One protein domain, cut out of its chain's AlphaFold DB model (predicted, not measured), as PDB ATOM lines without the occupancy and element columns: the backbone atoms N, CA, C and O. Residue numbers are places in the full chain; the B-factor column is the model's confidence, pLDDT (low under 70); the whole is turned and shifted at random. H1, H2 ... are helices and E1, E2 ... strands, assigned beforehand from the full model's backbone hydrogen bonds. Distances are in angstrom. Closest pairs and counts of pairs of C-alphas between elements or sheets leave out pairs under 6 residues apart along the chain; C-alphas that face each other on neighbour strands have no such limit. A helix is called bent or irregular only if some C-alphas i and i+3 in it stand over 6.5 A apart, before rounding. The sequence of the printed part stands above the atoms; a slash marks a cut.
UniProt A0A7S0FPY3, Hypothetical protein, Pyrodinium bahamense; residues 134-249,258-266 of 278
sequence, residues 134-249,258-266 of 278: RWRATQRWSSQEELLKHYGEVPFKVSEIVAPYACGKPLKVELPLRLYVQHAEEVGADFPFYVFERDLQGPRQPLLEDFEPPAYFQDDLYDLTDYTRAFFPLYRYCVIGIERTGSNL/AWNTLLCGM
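AT A GLANCE: This is residues 134 to 249 and 258 to 266 of the 278 residues of the protein "Hypothetical protein" of Pyrodinium bahamense (UniProt A0A7S0FPY3). Two small strand pairs make the middle of this domain: the short pair E3 and E4 lies near the centre with the hairpin of E1 and E2 next to it, E1 beside E3, and the loop of that hairpin, residues 162 to 170, sticks out far from the rest. H3 begins beside E1, at Leu 177, H2 meets H3, H1 makes a corner with H2 and is apart from the four strands, and H4 is near H2, while H5 and H6 form a small corner well away from the strand pairs, their centres 22.0 A and 21.6 A from the mean of the C-alphas. The printed part has 125 residues with six named helices and four named strands, in the order H1 H2 E1 E2 H3 E3 H4 H5 H6 E4; both two-stranded sheets, E1 - E2 and E3 - E4, are antiparallel. The class is mixed, helices and strands, with under half of the residues in named elements. The whole is compact, with a radius of gyration of the C-alphas of 16.0 A and spans of 45 by 44 by 31 A.

HOW THE PARTS SIT: Start at H1, residues 137 to 140, which touches H2, residues 144 to 151, only at the corner; their closest C-alphas, of Arg 140 and Glu 146, are 5.4 A apart. H2 only just touches H3, residues 177 to 187, with 3 pairs of C-alphas within 8 A, the closest those of Leu 148 and Arg 178 at 6.1 A; they run opposite ways at a steep tilt of 37 degrees, only just past shallow. E1, residues 155 to 161, and E2, residues 171 to 176, form a hairpin at 153 degrees; look for N 156 and O 175 at 2.8 A and N 173 and O 159 at 2.9 A, within hydrogen-bond range. The closest C-alphas of E1 and E3, residues 195 to 197, are those of Val 158 and Val 195, 5.0 A apart. E3 and E4, residues 238 to 240, are antiparallel at 174 degrees, with N 197 and O 238 at 2.9 A. H4, residues 202 to 209, touches no helix, but H2 and H4 are near each other, with 6 pairs of C-alphas within 10 A. H5, residues 221 to 224, is apart from H4 and touches H6, residues 226 to 231, only at the corner, where the closest C-alphas, of Tyr 222 and Arg 229, are 4.8 A apart. In H2, H3 and H6 every O i to N i+4 pair is within hydrogen-bond range; H4 has 0 of 4 such pairs but 4 of 5 O i to N i+3 pairs, and H1 and H5 are too short for an O i to N i+4 pair.

IN THESE COORDINATES: Find C-alpha 137 at (271.473, 305.031, 210.195), where H1 begins. H2 spans 10.2 A, E1 16.9 A, E2 16.7 A and H3, the longest helix by residues, 15.4 A. H4 spans 13.0 A and is irregular: C-alphas 203 and 206 are 7.3 A apart. E4 ends at C-alpha 240, (282.243, 299.317, 215.113).

THE WHOLE: The two C-alphas farthest apart are those of Arg 134 and Tyr 165, at 46.5 A. Residues 250 to 257 are not printed, and C-alphas 249 and 258 stand 14.4 A apart across the cut. The link from H4 to H5, with 11 residues, is long. The mean pLDDT of the printed part is 91.3, and no printed residue is under 70.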
ATOM      1  N   ARG A 134     269.657 311.382 204.574       94.12
ATOM      2  CA  ARG A 134     268.433 310.577 204.409       94.12
ATOM      3  C   ARG A 134     268.547 309.155 204.963       94.12
ATOM      4  O   ARG A 134     267.575 308.410 204.916       94.12
ATOM      5  N   TRP A 135     269.711 308.762 205.473       97.31
ATOM      6  CA  TRP A 135     269.938 307.408 205.970       97.31
ATOM      7  C   TRP A 135     269.228 307.199 207.304       97.31
ATOM      8  O   TRP A 135     269.394 308.005 208.225       97.31
ATOM      9  N   ARG A 136     268.523 306.072 207.463       97.69
ATOM     10  CA  ARG A 136     267.967 305.665 208.768       97.69
ATOM     11  C   ARG A 136     269.069 305.469 209.810       97.69
ATOM     12  O   ARG A 136     268.839 305.715 210.995       97.69
ATOM     13  N   ALA A 137     270.280 305.130 209.363       97.50
ATOM     14  CA  ALA A 137     271.473 305.031 210.195       97.50
ATOM     15  C   ALA A 137     271.770 306.322 210.982       97.50
ATOM     16  O   ALA A 137     272.278 306.249 212.096       97.50
ATOM     17  N   THR A 138     271.402 307.505 210.467       96.56
ATOM     18  CA  THR A 138     271.585 308.775 211.205       96.56
ATOM     19  C   THR A 138     270.755 308.867 212.481       96.56
ATOM     20  O   THR A 138     271.066 309.681 213.342       96.56
ATOM     21  N   GLN A 139     269.719 308.036 212.617       96.31
ATOM     22  CA  GLN A 139     268.909 307.918 213.826       96.31
ATOM     23  C   GLN A 139     269.287 306.649 214.591       96.31
ATOM     24  O   GLN A 139     269.712 306.723 215.742       96.31
ATOM     25  N   ARG A 140     269.213 305.490 213.926       97.62
ATOM     26  CA  ARG A 140     269.408 304.173 214.551       97.62
ATOM     27  C   ARG A 140     270.835 303.938 215.041       97.62
ATOM     28  O   ARG A 140     271.035 303.123 215.928       97.62
ATOM     29  N   TRP A 141     271.832 304.582 214.431       97.31
ATOM     30  CA  TRP A 141     273.255 304.412 214.763       97.31
ATOM     31  C   TRP A 141     273.848 305.716 215.328       97.31
ATOM     32  O   TRP A 141     275.065 305.897 215.339       97.31
ATOM     33  N   SER A 142     272.989 306.646 215.761       95.62
ATOM     34  CA  SER A 142     273.371 307.992 216.218       95.62
ATOM     35  C   SER A 142     274.185 307.997 217.514       95.62
ATOM     36  O   SER A 142     274.953 308.922 217.770       95.62
ATOM     37  N   SER A 143     274.018 306.963 218.335       96.56
ATOM     38  CA  SER A 143     274.707 306.779 219.607       96.56
ATOM     39  C   SER A 143     274.903 305.292 219.894       96.56
ATOM     40  O   SER A 143     274.268 304.436 219.272       96.56
ATOM     41  N   GLN A 144     275.758 304.978 220.871       95.44
ATOM     42  CA  GLN A 144     275.898 303.615 221.393       95.44
ATOM     43  C   GLN A 144     274.552 303.058 221.884       95.44
ATOM     44  O   GLN A 144     274.250 301.895 221.636       95.44
ATOM     45  N   GLU A 145     273.729 303.879 222.536       96.38
ATOM     46  CA  GLU A 145     272.419 303.471 223.053       96.38
ATOM     47  C   GLU A 145     271.448 303.093 221.928       96.38
ATOM     48  O   GLU A 145     270.911 301.986 221.938       96.38
ATOM     49  N   GLU A 146     271.272 303.960 220.925       97.69
ATOM     50  CA  GLU A 146     270.371 303.678 219.798       97.69
ATOM     51  C   GLU A 146     270.867 302.477 218.981       97.69
ATOM     52  O   GLU A 146     270.083 301.586 218.643       97.69
ATOM     53  N   LEU A 147     272.181 302.368 218.760       97.12
ATOM     54  CA  LEU A 147     272.752 301.225 218.052       97.12
ATOM     55  C   LEU A 147     272.479 299.910 218.800       97.12
ATOM     56  O   LEU A 147     272.075 298.924 218.188       97.12
ATOM     57  N   LEU A 148     272.652 299.886 220.126       96.81
ATOM     58  CA  LEU A 148     272.391 298.703 220.954       96.81
ATOM     59  C   LEU A 148     270.902 298.398 221.131       96.81
ATOM     60  O   LEU A 148     270.540 297.246 221.376       96.81
ATOM     61  N   LYS A 149     270.035 299.400 221.031       96.75
ATOM     62  CA  LYS A 149     268.582 299.225 221.039       96.75
ATOM     63  C   LYS A 149     268.099 298.521 219.772       96.75
ATOM     64  O   LYS A 149     267.241 297.653 219.864       96.75
ATOM     65  N   HIS A 150     268.663 298.865 218.615       96.88
ATOM     66  CA  HIS A 150     268.261 298.290 217.328       96.88
ATOM     67  C   HIS A 150     269.016 297.007 216.958       96.88
ATOM     68  O   HIS A 150     268.426 296.104 216.371       96.88
ATOM     69  N   TYR A 151     270.300 296.908 217.308       97.50
ATOM     70  CA  TYR A 151     271.204 295.853 216.830       97.50
ATOM     71  C   TYR A 151     271.981 295.151 217.950       97.50
ATOM     72  O   TYR A 151     272.926 294.413 217.678       97.50
ATOM     73  N   GLY A 152     271.600 295.347 219.216       97.00
ATOM     74  CA  GLY A 152     272.332 294.814 220.371       97.00
ATOM     75  C   GLY A 152     272.472 293.288 220.393       97.00
ATOM     76  O   GLY A 152     273.463 292.776 220.910       97.00
ATOM     77  N   GLU A 153     271.507 292.570 219.825       96.56
ATOM     78  CA  GLU A 153     271.491 291.102 219.765       96.56
ATOM     79  C   GLU A 153     272.138 290.539 218.499       96.56
ATOM     80  O   GLU A 153     272.437 289.346 218.440       96.56
ATOM     81  N   VAL A 154     272.401 291.385 217.498       97.19
ATOM     82  CA  VAL A 154     273.006 290.947 216.241       97.19
ATOM     83  C   VAL A 154     274.447 290.513 216.513       97.19
ATOM     84  O   VAL A 154     275.231 291.308 217.045       97.19
ATOM     85  N   PRO A 155     274.824 289.265 216.180       96.50
ATOM     86  CA  PRO A 155     276.186 288.799 216.357       96.50
ATOM     87  C   PRO A 155     277.091 289.434 215.307       96.50
ATOM     88  O   PRO A 155     276.773 289.428 214.121       96.50
ATOM     89  N   PHE A 156     278.256 289.917 215.714       96.44
ATOM     90  CA  PHE A 156     279.299 290.425 214.827       96.44
ATOM     91  C   PHE A 156     280.591 289.651 215.033       96.44
ATOM     92  O   PHE A 156     280.911 289.259 216.160       96.44
ATOM     93  N   LYS A 157     281.367 289.473 213.962       94.38
ATOM     94  CA  LYS A 157     282.721 288.934 214.077       94.38
ATOM     95  C   LYS A 157     283.635 289.944 214.774       94.38
ATOM     96  O   LYS A 157     283.945 290.998 214.223       94.38
ATOM     97  N   VAL A 158     284.096 289.596 215.976       92.12
ATOM     98  CA  VAL A 158     285.000 290.431 216.792       92.12
ATOM     99  C   VAL A 158     286.464 290.026 216.640       92.12
ATOM    100  O   VAL A 158     287.362 290.839 216.837       92.12
ATOM    101  N   SER A 159     286.721 288.763 216.295       86.88
ATOM    102  CA  SER A 159     288.069 288.250 216.067       86.88
ATOM    103  C   SER A 159     288.039 287.057 215.118       86.88
ATOM    104  O   SER A 159     287.034 286.355 214.989       86.88
ATOM    105  N   GLU A 160     289.162 286.823 214.457       84.88
ATOM    106  CA  GLU A 160     289.384 285.672 213.598       84.88
ATOM    107  C   GLU A 160     290.749 285.082 213.938       84.88
ATOM    108  O   GLU A 160     291.779 285.743 213.811       84.88
ATOM    109  N   ILE A 161     290.752 283.842 214.418       79.69
ATOM    110  CA  ILE A 161     291.979 283.128 214.752       79.69
ATOM    111  C   ILE A 161     292.360 282.305 213.528       79.69
ATOM    112  O   ILE A 161     291.634 281.390 213.128       79.69
ATOM    113  N   VAL A 162     293.493 282.661 212.924       79.12
ATOM    114  CA  VAL A 162     294.043 281.960 211.761       79.12
ATOM    115  C   VAL A 162     294.265 280.496 212.121       79.12
ATOM    116  O   VAL A 162     294.746 280.176 213.211       79.12
ATOM    117  N   ALA A 163     293.894 279.599 211.211       79.62
ATOM    118  CA  ALA A 163     294.110 278.183 211.433       79.62
ATOM    119  C   ALA A 163     295.618 277.875 211.517       79.62
ATOM    120  O   ALA A 163     296.397 278.403 210.724       79.62
ATOM    121  N   PRO A 164     296.047 276.987 212.431       75.38
ATOM    122  CA  PRO A 164     297.460 276.636 212.590       75.38
ATOM    123  C   PRO A 164     298.046 275.857 211.397       75.38
ATOM    124  O   PRO A 164     299.256 275.653 211.340       75.38
ATOM    125  N   TYR A 165     297.210 275.429 210.445       82.06
ATOM    126  CA  TYR A 165     297.604 274.651 209.270       82.06
ATOM    127  C   TYR A 165     296.977 275.244 208.005       82.06
ATOM    128  O   TYR A 165     295.861 275.762 208.052       82.06
ATOM    129  N   ALA A 166     297.665 275.107 206.866       72.19
ATOM    130  CA  ALA A 166     297.330 275.775 205.602       72.19
ATOM    131  C   ALA A 166     295.907 275.498 205.067       72.19
ATOM    132  O   ALA A 166     295.344 276.346 204.385       72.19
ATOM    133  N   CYS A 167     295.314 274.346 205.397       78.19
ATOM    134  CA  CYS A 167     293.972 273.953 204.940       78.19
ATOM    135  C   CYS A 167     292.883 274.112 206.015       78.19
ATOM    136  O   CYS A 167     291.737 273.717 205.800       78.19
ATOM    137  N   GLY A 168     293.225 274.619 207.200       73.75
ATOM    138  CA  GLY A 168     292.257 274.772 208.279       73.75
ATOM    139  C   GLY A 168     291.342 275.976 208.058       73.75
ATOM    140  O   GLY A 168     291.768 277.022 207.572       73.75
ATOM    141  N   LYS A 169     290.070 275.850 208.454       77.56
ATOM    142  CA  LYS A 169     289.149 276.990 208.466       77.56
ATOM    143  C   LYS A 169     289.528 277.930 209.617       77.56
ATOM    144  O   LYS A 169     289.721 277.445 210.736       77.56
ATOM    145  N   PRO A 170     289.622 279.250 209.382       81.62
ATOM    146  CA  PRO A 170     289.864 280.195 210.458       81.62
ATOM    147  C   PRO A 170     288.711 280.142 211.460       81.62
ATOM    148  O   PRO A 170     287.536 280.036 211.093       81.62
ATOM    149  N   LEU A 171     289.049 280.215 212.743       83.19
ATOM    150  CA  LEU A 171     288.062 280.205 213.807       83.19
ATOM    151  C   LEU A 171     287.536 281.623 214.008       83.19
ATOM    152  O   LEU A 171     288.216 282.483 214.570       83.19
ATOM    153  N   LYS A 172     286.306 281.859 213.558       88.06
ATOM    154  CA  LYS A 172     285.598 283.118 213.795       88.06
ATOM    155  C   LYS A 172     285.083 283.148 215.231       88.06
ATOM    156  O   LYS A 172     284.471 282.188 215.703       88.06
ATOM    157  N   VAL A 173     285.339 284.250 215.923       90.69
ATOM    158  CA  VAL A 173     284.740 284.546 217.223       90.69
ATOM    159  C   VAL A 173     283.711 285.638 217.003       90.69
ATOM    160  O   VAL A 173     284.054 286.746 216.586       90.69
ATOM    161  N   GLU A 174     282.452 285.307 217.269       93.94
ATOM    162  CA  GLU A 174     281.330 286.230 217.143       93.94
ATOM    163  C   GLU A 174     280.701 286.506 218.506       93.94
ATOM    164  O   GLU A 174     280.623 285.614 219.358       93.94
ATOM    165  N   LEU A 175     280.248 287.744 218.695       95.62
ATOM    166  CA  LEU A 175     279.491 288.179 219.864       95.62
ATOM    167  C   LEU A 175     278.319 289.063 219.430       95.62
ATOM    168  O   LEU A 175     278.506 289.884 218.531       95.62
ATOM    169  N   PRO A 176     277.154 288.973 220.097       97.19
ATOM    170  CA  PRO A 176     276.138 290.014 220.053       97.19
ATOM    171  C   PRO A 176     276.766 291.370 220.345       97.19
ATOM    172  O   PRO A 176     277.611 291.483 221.242       97.19
ATOM    173  N   LEU A 177     276.339 292.401 219.623       96.62
ATOM    174  CA  LEU A 177     276.924 293.731 219.741       96.62
ATOM    175  C   LEU A 177     276.930 294.253 221.187       96.62
ATOM    176  O   LEU A 177     277.911 294.850 221.628       96.62
ATOM    177  N   ARG A 178     275.878 293.955 221.959       96.62
ATOM    178  CA  ARG A 178     275.773 294.298 223.384       96.62
ATOM    179  C   ARG A 178     276.884 293.668 224.221       96.62
ATOM    180  O   ARG A 178     277.481 294.351 225.047       96.62
ATOM    181  N   LEU A 179     277.183 292.388 223.990       95.88
ATOM    182  CA  LEU A 179     278.259 291.699 224.699       95.88
ATOM    183  C   LEU A 179     279.635 292.193 224.261       95.88
ATOM    184  O   LEU A 179     280.531 292.279 225.093       95.88
ATOM    185  N   TYR A 180     279.804 292.536 222.983       95.00
ATOM    186  CA  TYR A 180     281.045 293.134 222.497       95.00
ATOM    187  C   TYR A 180     281.344 294.466 223.196       95.00
ATOM    188  O   TYR A 180     282.443 294.625 223.722       95.00
ATOM    189  N   VAL A 181     280.374 295.385 223.246       92.88
ATOM    190  CA  VAL A 181     280.537 296.693 223.902       92.88
ATOM    191  C   VAL A 181     280.887 296.513 225.377       92.88
ATOM    192  O   VAL A 181     281.912 297.022 225.826       92.88
ATOM    193  N   GLN A 182     280.107 295.703 226.098       91.06
ATOM    194  CA  GLN A 182     280.360 295.425 227.509       91.06
ATOM    195  C   GLN A 182     281.751 294.815 227.735       91.06
ATOM    196  O   GLN A 182     282.497 295.259 228.603       91.06
ATOM    197  N   HIS A 183     282.127 293.816 226.933       88.69
ATOM    198  CA  HIS A 183     283.438 293.184 227.037       88.69
ATOM    199  C   HIS A 183     284.574 294.184 226.798       88.69
ATOM    200  O   HIS A 183     285.581 294.169 227.502       88.69
ATOM    201  N   ALA A 184     284.430 295.052 225.800       85.62
ATOM    202  CA  ALA A 184     285.456 296.015 225.436       85.62
ATOM    203  C   ALA A 184     285.654 297.089 226.527       85.62
ATOM    204  O   ALA A 184     286.798 297.439 226.834       85.62
ATOM    205  N   GLU A 185     284.563 297.548 227.149       84.19
ATOM    206  CA  GLU A 185     284.571 298.476 228.290       84.19
ATOM    207  C   GLU A 185     285.185 297.843 229.552       84.19
ATOM    208  O   GLU A 185     286.014 298.470 230.209       84.19
ATOM    209  N   GLU A 186     284.847 296.587 229.862       84.38
ATOM    210  CA  GLU A 186     285.375 295.862 231.028       84.38
ATOM    211  C   GLU A 186     286.876 295.558 230.909       84.38
ATOM    212  O   GLU A 186     287.607 295.581 231.901       84.38
ATOM    213  N   VAL A 187     287.354 295.228 229.703       80.06
ATOM    214  CA  VAL A 187     288.741 294.789 229.503       80.06
ATOM    215  C   VAL A 187     289.721 295.961 229.463       80.06
ATOM    216  O   VAL A 187     290.852 295.804 229.925       80.06
ATOM    217  N   GLY A 188     289.337 297.106 228.887       76.38
ATOM    218  CA  GLY A 188     290.225 298.270 228.794       76.38
ATOM    219  C   GLY A 188     291.549 297.974 228.072       76.38
ATOM    220  O   GLY A 188     292.606 298.458 228.474       76.38
ATOM    221  N   ALA A 189     291.522 297.146 227.022       81.25
ATOM    222  CA  ALA A 189     292.726 296.766 226.281       81.25
ATOM    223  C   ALA A 189     293.346 297.955 225.521       81.25
ATOM    224  O   ALA A 189     292.657 298.905 225.137       81.25
ATOM    225  N   ASP A 190     294.650 297.870 225.256       80.12
ATOM    226  CA  ASP A 190     295.378 298.812 224.387       80.12
ATOM    227  C   ASP A 190     295.072 298.633 222.918       80.12
ATOM    228  O   ASP A 190     295.042 299.594 222.156       80.12
ATOM    229  N   PHE A 191     294.822 297.384 222.549       80.00
ATOM    230  CA  PHE A 191     294.365 296.998 221.233       80.00
ATOM    231  C   PHE A 191     293.086 296.178 221.406       80.00
ATOM    232  O   PHE A 191     293.140 294.945 221.406       80.00
ATOM    233  N   PRO A 192     291.942 296.839 221.680       86.81
ATOM    234  CA  PRO A 192     290.668 296.147 221.782       86.81
ATOM    235  C   PRO A 192     290.327 295.448 220.469       86.81
ATOM    236  O   PRO A 192     290.757 295.869 219.392       86.81
ATOM    237  N   PHE A 193     289.505 294.404 220.559       89.31
ATOM    238  CA  PHE A 193     288.897 293.819 219.369       89.31
ATOM    239  C   PHE A 193     288.125 294.885 218.598       89.31
ATOM    240  O   PHE A 193     287.553 295.800 219.188       89.31
ATOM    241  N   TYR A 194     288.130 294.762 217.276       91.44
ATOM    242  CA  TYR A 194     287.562 295.754 216.380       91.44
ATOM    243  C   TYR A 194     286.615 295.049 215.419       91.44
ATOM    244  O   TYR A 194     287.041 294.190 214.646       91.44
ATOM    245  N   VAL A 195     285.327 295.388 215.480       95.25
ATOM    246  CA  VAL A 195     284.343 294.836 214.548       95.25
ATOM    247  C   VAL A 195     284.586 295.466 213.185       95.25
ATOM    248  O   VAL A 195     284.407 296.670 212.999       95.25
ATOM    249  N   PHE A 196     284.993 294.627 212.240       93.56
ATOM    250  CA  PHE A 196     285.208 294.980 210.842       93.56
ATOM    251  C   PHE A 196     284.398 294.013 209.976       93.56
ATOM    252  O   PHE A 196     284.933 293.103 209.334       93.56
ATOM    253  N   GLU A 197     283.075 294.144 210.064       94.50
ATOM    254  CA  GLU A 197     282.146 293.184 209.486       94.50
ATOM    255  C   GLU A 197     281.919 293.469 208.009       94.50
ATOM    256  O   GLU A 197     281.651 294.598 207.611       94.50
ATOM    257  N   ARG A 198     282.029 292.418 207.206       92.31
ATOM    258  CA  ARG A 198     281.957 292.455 205.744       92.31
ATOM    259  C   ARG A 198     280.864 291.549 205.196       92.31
ATOM    260  O   ARG A 198     280.431 291.731 204.066       92.31
ATOM    261  N   ASP A 199     280.443 290.568 205.989       91.50
ATOM    262  CA  ASP A 199     279.322 289.700 205.677       91.50
ATOM    263  C   ASP A 199     278.071 290.254 206.358       91.50
ATOM    264  O   ASP A 199     277.819 290.023 207.542       91.50
ATOM    265  N   LEU A 200     277.317 291.041 205.593       93.06
ATOM    266  CA  LEU A 200     276.081 291.678 206.039       93.06
ATOM    267  C   LEU A 200     274.844 290.829 205.711       93.06
ATOM    268  O   LEU A 200     273.750 291.369 205.613       93.06
ATOM    269  N   GLN A 201     275.000 289.517 205.517       91.38
ATOM    270  CA  GLN A 201     273.883 288.599 205.297       91.38
ATOM    271  C   GLN A 201     273.290 288.083 206.620       91.38
ATOM    272  O   GLN A 201     273.787 288.358 207.720       91.38
ATOM    273  N   GLY A 202     272.193 287.326 206.516       94.06
ATOM    274  CA  GLY A 202     271.540 286.668 207.647       94.06
ATOM    275  C   GLY A 202     271.101 287.670 208.723       94.06
ATOM    276  O   GLY A 202     270.422 288.643 208.396       94.06
ATOM    277  N   PRO A 203     271.501 287.500 210.000       94.62
ATOM    278  CA  PRO A 203     271.046 288.370 211.090       94.62
ATOM    279  C   PRO A 203     271.498 289.836 210.949       94.62
ATOM    280  O   PRO A 203     270.990 290.703 211.654       94.62
ATOM    281  N   ARG A 204     272.451 290.125 210.056       95.88
ATOM    282  CA  ARG A 204     272.991 291.471 209.804       95.88
ATOM    283  C   ARG A 204     272.325 292.170 208.621       95.88
ATOM    284  O   ARG A 204     272.525 293.370 208.456       95.88
ATOM    285  N   GLN A 205     271.522 291.456 207.832       96.00
ATOM    286  CA  GLN A 205     270.860 291.990 206.640       96.00
ATOM    287  C   GLN A 205     270.066 293.284 206.889       96.00
ATOM    288  O   GLN A 205     270.188 294.188 206.060       96.00
ATOM    289  N   PRO A 206     269.359 293.467 208.025       96.19
ATOM    290  CA  PRO A 206     268.647 294.719 208.294       96.19
ATOM    291  C   PRO A 206     269.538 295.978 208.313       96.19
ATOM    292  O   PRO A 206     269.052 297.072 208.040       96.19
ATOM    293  N   LEU A 207     270.851 295.847 208.564       96.56
ATOM    294  CA  LEU A 207     271.801 296.971 208.502       96.56
ATOM    295  C   LEU A 207     271.906 297.561 207.089       96.56
ATOM    296  O   LEU A 207     272.148 298.758 206.943       96.56
ATOM    297  N   LEU A 208     271.743 296.736 206.048       96.06
ATOM    298  CA  LEU A 208     271.818 297.173 204.648       96.06
ATOM    299  C   LEU A 208     270.671 298.099 204.267       96.06
ATOM    300  O   LEU A 208     270.781 298.854 203.309       96.06
ATOM    301  N   GLU A 209     269.580 298.058 205.017       96.19
ATOM    302  CA  GLU A 209     268.440 298.913 204.765       96.19
ATOM    303  C   GLU A 209     268.559 300.285 205.461       96.19
ATOM    304  O   GLU A 209     267.670 301.135 205.330       96.19
ATOM    305  N   ASP A 210     269.606 300.498 206.264       97.38
ATOM    306  CA  ASP A 210     269.795 301.734 207.023       97.38
ATOM    307  C   ASP A 210     270.596 302.798 206.267       97.38
ATOM    308  O   ASP A 210     270.589 303.963 206.680       97.38
ATOM    309  N   PHE A 211     271.251 302.431 205.164       96.44
ATOM    310  CA  PHE A 211     272.071 303.323 204.353       96.44
ATOM    311  C   PHE A 211     272.004 302.972 202.864       96.44
ATOM    312  O   PHE A 211     271.597 301.884 202.474       96.44
ATOM    313  N   GLU A 212     272.466 303.897 202.032       94.44
ATOM    314  CA  GLU A 212     272.605 303.717 200.587       94.44
ATOM    315  C   GLU A 212     273.917 304.361 200.115       94.44
ATOM    316  O   GLU A 212     274.359 305.330 200.734       94.44
ATOM    317  N   PRO A 213     274.574 303.874 199.047       93.75
ATOM    318  CA  PRO A 213     275.769 304.527 198.519       93.75
ATOM    319  C   PRO A 213     275.502 306.003 198.161       93.75
ATOM    320  O   PRO A 213     274.507 306.296 197.490       93.75
ATOM    321  N   PRO A 214     276.377 306.951 198.557       93.75
ATOM    322  CA  PRO A 214     276.220 308.348 198.163       93.75
ATOM    323  C   PRO A 214     276.231 308.520 196.640       93.75
ATOM    324  O   PRO A 214     276.900 307.770 195.931       93.75
ATOM    325  N   ALA A 215     275.566 309.566 196.138       91.50
ATOM    326  CA  ALA A 215     275.366 309.809 194.702       91.50
ATOM    327  C   ALA A 215     276.652 309.811 193.851       91.50
ATOM    328  O   ALA A 215     276.615 309.474 192.673       91.50
ATOM    329  N   TYR A 216     277.799 310.174 194.430       95.00
ATOM    330  CA  TYR A 216     279.087 310.178 193.726       95.00
ATOM    331  C   TYR A 216     279.712 308.790 193.534       95.00
ATOM    332  O   TYR A 216     280.684 308.673 192.792       95.00
ATOM    333  N   PHE A 217     279.196 307.765 194.214       93.62
ATOM    334  CA  PHE A 217     279.788 306.426 194.292       93.62
ATOM    335  C   PHE A 217     278.787 305.323 193.922       93.62
ATOM    336  O   PHE A 217     278.896 304.204 194.415       93.62
ATOM    337  N   GLN A 218     277.783 305.650 193.102       90.06
ATOM    338  CA  GLN A 218     276.793 304.677 192.625       90.06
ATOM    339  C   GLN A 218     277.328 303.816 191.471       90.06
ATOM    340  O   GLN A 218     276.899 302.676 191.319       90.06
ATOM    341  N   ASP A 219     278.293 304.333 190.707       87.50
ATOM    342  CA  ASP A 219     278.930 303.618 189.598       87.50
ATOM    343  C   ASP A 219     279.990 302.631 190.129       87.50
ATOM    344  O   ASP A 219     281.186 302.934 190.154       87.50
ATOM    345  N   ASP A 220     279.563 301.448 190.580       90.25
ATOM    346  CA  ASP A 220     280.474 300.366 190.970       90.25
ATOM    347  C   ASP A 220     280.835 299.496 189.755       90.25
ATOM    348  O   ASP A 220     280.040 298.693 189.269       90.25
ATOM    349  N   LEU A 221     282.071 299.635 189.265       88.19
ATOM    350  CA  LEU A 221     282.582 298.861 188.124       88.19
ATOM    351  C   LEU A 221     282.594 297.347 188.375       88.19
ATOM    352  O   LEU A 221     282.648 296.573 187.418       88.19
ATOM    353  N   TYR A 222     282.552 296.904 189.632       90.19
ATOM    354  CA  TYR A 222     282.473 295.482 189.943       90.19
ATOM    355  C   TYR A 222     281.052 294.921 189.809       90.19
ATOM    356  O   TYR A 222     280.921 293.711 189.644       90.19
ATOM    357  N   ASP A 223     280.009 295.760 189.758       90.31
ATOM    358  CA  ASP A 223     278.610 295.341 189.545       90.31
ATOM    359  C   ASP A 223     278.231 295.107 188.072       90.31
ATOM    360  O   ASP A 223     277.071 294.844 187.763       90.31
ATOM    361  N   LEU A 224     279.187 295.160 187.139       90.06
ATOM    362  CA  LEU A 224     278.902 294.950 185.714       90.06
ATOM    363  C   LEU A 224     278.459 293.514 185.382       90.06
ATOM    364  O   LEU A 224     277.664 293.312 184.468       90.06
ATOM    365  N   THR A 225     279.007 292.515 186.078       92.88
ATOM    366  CA  THR A 225     278.725 291.083 185.884       92.88
ATOM    367  C   THR A 225     278.955 290.304 187.180       92.88
ATOM    368  O   THR A 225     279.740 290.725 188.033       92.88
ATOM    369  N   ASP A 226     278.389 289.101 187.283       91.88
ATOM    370  CA  ASP A 226     278.700 288.177 188.385       91.88
ATOM    371  C   ASP A 226     280.199 287.859 188.463       91.88
ATOM    372  O   ASP A 226     280.764 287.728 189.548       91.88
ATOM    373  N   TYR A 227     280.875 287.799 187.311       91.62
ATOM    374  CA  TYR A 227     282.316 287.568 187.235       91.62
ATOM    375  C   TYR A 227     283.120 288.719 187.858       91.62
ATOM    376  O   TYR A 227     284.014 288.491 188.675       91.62
ATOM    377  N   THR A 228     282.796 289.968 187.514       90.19
ATOM    378  CA  THR A 228     283.462 291.143 188.097       90.19
ATOM    379  C   THR A 228     283.147 291.277 189.582       90.19
ATOM    380  O   THR A 228     284.050 291.572 190.366       90.19
ATOM    381  N   ARG A 229     281.914 290.971 190.004       91.12
ATOM    382  CA  ARG A 229     281.544 291.001 191.422       91.12
ATOM    383  C   ARG A 229     282.269 289.908 192.207       91.12
ATOM    384  O   ARG A 229     282.725 290.168 193.318       91.12
ATOM    385  N   ALA A 230     282.471 288.728 191.623       90.50
ATOM    386  CA  ALA A 230     283.255 287.651 192.228       90.50
ATOM    387  C   ALA A 230     284.742 288.012 192.418       90.50
ATOM    388  O   ALA A 230     285.372 287.502 193.344       90.50
ATOM    389  N   PHE A 231     285.302 288.910 191.595       88.69
ATOM    390  CA  PHE A 231     286.671 289.411 191.772       88.69
ATOM    391  C   PHE A 231     286.802 290.361 192.974       88.69
ATOM    392  O   PHE A 231     287.822 290.351 193.664       88.69
ATOM    393  N   PHE A 232     285.768 291.161 193.257       89.06
ATOM    394  CA  PHE A 232     285.732 292.074 194.404       89.06
ATOM    395  C   PHE A 232     284.432 291.915 195.218       89.06
ATOM    396  O   PHE A 232     283.561 292.796 195.222       89.06
ATOM    397  N   PRO A 233     284.274 290.776 195.923       87.44
ATOM    398  CA  PRO A 233     283.016 290.420 196.578       87.44
ATOM    399  C   PRO A 233     282.807 291.158 197.906       87.44
ATOM    400  O   PRO A 233     281.685 291.267 198.392       87.44
ATOM    401  N   LEU A 234     283.885 291.670 198.506       89.12
ATOM    402  CA  LEU A 234     283.893 292.303 199.822       89.12
ATOM    403  C   LEU A 234     284.222 293.785 199.663       89.12
ATOM    404  O   LEU A 234     285.383 294.157 199.543       89.12
ATOM    405  N   TYR A 235     283.185 294.616 199.632       90.75
ATOM    406  CA  TYR A 235     283.295 296.022 199.225       90.75
ATOM    407  C   TYR A 235     282.535 296.987 200.144       90.75
ATOM    408  O   TYR A 235     282.640 298.202 199.999       90.75
ATOM    409  N   ARG A 236     281.780 296.458 201.113       93.25
ATOM    410  CA  ARG A 236     281.050 297.229 202.126       93.25
ATOM    411  C   ARG A 236     281.394 296.679 203.497       93.25
ATOM    412  O   ARG A 236     281.456 295.465 203.676       93.25
ATOM    413  N   TYR A 237     281.602 297.582 204.450       95.19
ATOM    414  CA  TYR A 237     282.027 297.222 205.795       95.19
ATOM    415  C   TYR A 237     281.226 297.990 206.847       95.19
ATOM    416  O   TYR A 237     281.150 299.217 206.796       95.19
ATOM    417  N   CYS A 238     280.664 297.271 207.820       96.06
ATOM    418  CA  CYS A 238     280.158 297.858 209.057       96.06
ATOM    419  C   CYS A 238     281.283 297.825 210.093       96.06
ATOM    420  O   CYS A 238     281.777 296.759 210.470       96.06
ATOM    421  N   VAL A 239     281.721 299.010 210.515       96.50
ATOM    422  CA  VAL A 239     282.914 299.164 211.345       96.50
ATOM    423  C   VAL A 239     282.523 299.744 212.696       96.50
ATOM    424  O   VAL A 239     282.153 300.916 212.782       96.50
ATOM    425  N   ILE A 240     282.631 298.936 213.751       96.00
ATOM    426  CA  ILE A 240     282.243 299.317 215.113       96.00
ATOM    427  C   ILE A 240     283.437 299.122 216.045       96.00
ATOM    428  O   ILE A 240     283.935 298.016 216.259       96.00
ATOM    429  N   GLY A 241     283.913 300.220 216.614       93.38
ATOM    430  CA  GLY A 241     285.092 300.241 217.470       93.38
ATOM    431  C   GLY A 241     284.856 301.059 218.724       93.38
ATOM    432  O   GLY A 241     284.081 302.013 218.701       93.38
ATOM    433  N   ILE A 242     285.554 300.690 219.792       88.88
ATOM    434  CA  ILE A 242     285.685 301.520 220.990       88.88
ATOM    435  C   ILE A 242     286.953 302.380 220.913       88.88
ATOM    436  O   ILE A 242     287.709 302.327 219.937       88.88
ATOM    437  N   GLU A 243     287.211 303.177 221.944       85.38
ATOM    438  CA  GLU A 243     288.450 303.944 222.068       85.38
ATOM    439  C   GLU A 243     289.696 303.057 221.861       85.38
ATOM    440  O   GLU A 243     289.729 301.906 222.295       85.38
ATOM    441  N   ARG A 244     290.723 303.605 221.196       84.75
ATOM    442  CA  ARG A 244     291.992 302.937 220.830       84.75
ATOM    443  C   ARG A 244     291.893 301.861 219.741       84.75
ATOM    444  O   ARG A 244     292.926 301.359 219.306       84.75
ATOM    445  N   THR A 245     290.701 301.555 219.227       89.88
ATOM    446  CA  THR A 245     290.583 300.781 217.980       89.88
ATOM    447  C   THR A 245     290.981 301.625 216.768       89.88
ATOM    448  O   THR A 245     290.788 302.843 216.732       89.88
ATOM    449  N   GLY A 246     291.537 300.977 215.748       91.00
ATOM    450  CA  GLY A 246     291.969 301.658 214.537       91.00
ATOM    451  C   GLY A 246     292.512 300.704 213.484       91.00
ATOM    452  O   GLY A 246     292.655 299.505 213.717       91.00
ATOM    453  N   SER A 247     292.818 301.266 212.319       91.38
ATOM    454  CA  SER A 247     293.473 300.558 211.221       91.38
ATOM    455  C   SER A 247     294.879 301.118 211.034       91.38
ATOM    456  O   SER A 247     295.078 302.332 211.106       91.38
ATOM    457  N   ASN A 248     295.849 300.238 210.788       91.00
ATOM    458  CA  ASN A 248     297.214 300.645 210.456       91.00
ATOM    459  C   ASN A 248     297.249 301.427 209.135       91.00
ATOM    460  O   ASN A 248     296.315 301.348 208.337       91.00
ATOM    461  N   LEU A 249     298.341 302.154 208.884       92.12
ATOM    462  CA  LEU A 249     298.579 302.796 207.591       92.12
ATOM    463  C   LEU A 249     298.559 301.742 206.470       92.12
ATOM    464  O   LEU A 249     299.268 300.741 206.552       92.12
ATOM    465  N   ALA A 258     287.793 304.627 198.302       94.75
ATOM    466  CA  ALA A 258     286.823 304.379 199.360       94.75
ATOM    467  C   ALA A 258     286.094 305.658 199.787       94.75
ATOM    468  O   ALA A 258     286.624 306.769 199.712       94.75
ATOM    469  N   TRP A 259     284.881 305.477 200.300       96.00
ATOM    470  CA  TRP A 259     284.169 306.476 201.086       96.00
ATOM    471  C   TRP A 259     283.907 305.913 202.485       96.00
ATOM    472  O   TRP A 259     283.639 304.725 202.652       96.00
ATOM    473  N   ASN A 260     284.012 306.764 203.507       97.31
ATOM    474  CA  ASN A 260     283.787 306.390 204.902       97.31
ATOM    475  C   ASN A 260     282.804 307.372 205.542       97.31
ATOM    476  O   ASN A 260     283.078 308.572 205.595       97.31
ATOM    477  N   THR A 261     281.677 306.860 206.036       97.00
ATOM    478  CA  THR A 261     280.678 307.665 206.746       97.00
ATOM    479  C   THR A 261     280.769 307.398 208.242       97.00
ATOM    480  O   THR A 261     280.451 306.307 208.712       97.00
ATOM    481  N   LEU A 262     281.169 308.417 209.004       95.88
ATOM    482  CA  LEU A 262     281.166 308.381 210.462       95.88
ATOM    483  C   LEU A 262     279.796 308.821 210.994       95.88
ATOM    484  O   LEU A 262     279.402 309.966 210.792       95.88
ATOM    485  N   LEU A 263     279.089 307.917 211.675       96.19
ATOM    486  CA  LEU A 263     277.740 308.170 212.208       96.19
ATOM    487  C   LEU A 263     277.736 308.520 213.703       96.19
ATOM    488  O   LEU A 263     276.944 309.350 214.133       96.19
ATOM    489  N   CYS A 264     278.647 307.927 214.478       93.56
ATOM    490  CA  CYS A 264     278.795 308.164 215.912       93.56
ATOM    491  C   CYS A 264     280.283 308.193 216.296       93.56
ATOM    492  O   CYS A 264     281.091 307.428 215.765       93.56
ATOM    493  N   GLY A 265     280.640 309.064 217.242       92.06
ATOM    494  CA  GLY A 265     281.996 309.198 217.776       92.06
ATOM    495  C   GLY A 265     282.915 310.085 216.931       92.06
ATOM    496  O   GLY A 265     282.472 310.999 216.240       92.06
ATOM    497  N   MET A 266     284.225 309.832 217.017       90.19
ATOM    498  CA  MET A 266     285.259 310.600 216.320       90.19
ATOM    499  C   MET A 266     286.383 309.678 215.840       90.19
ATOM    500  O   MET A 266     286.837 308.806 216.578       90.19
TER     501      MET A 266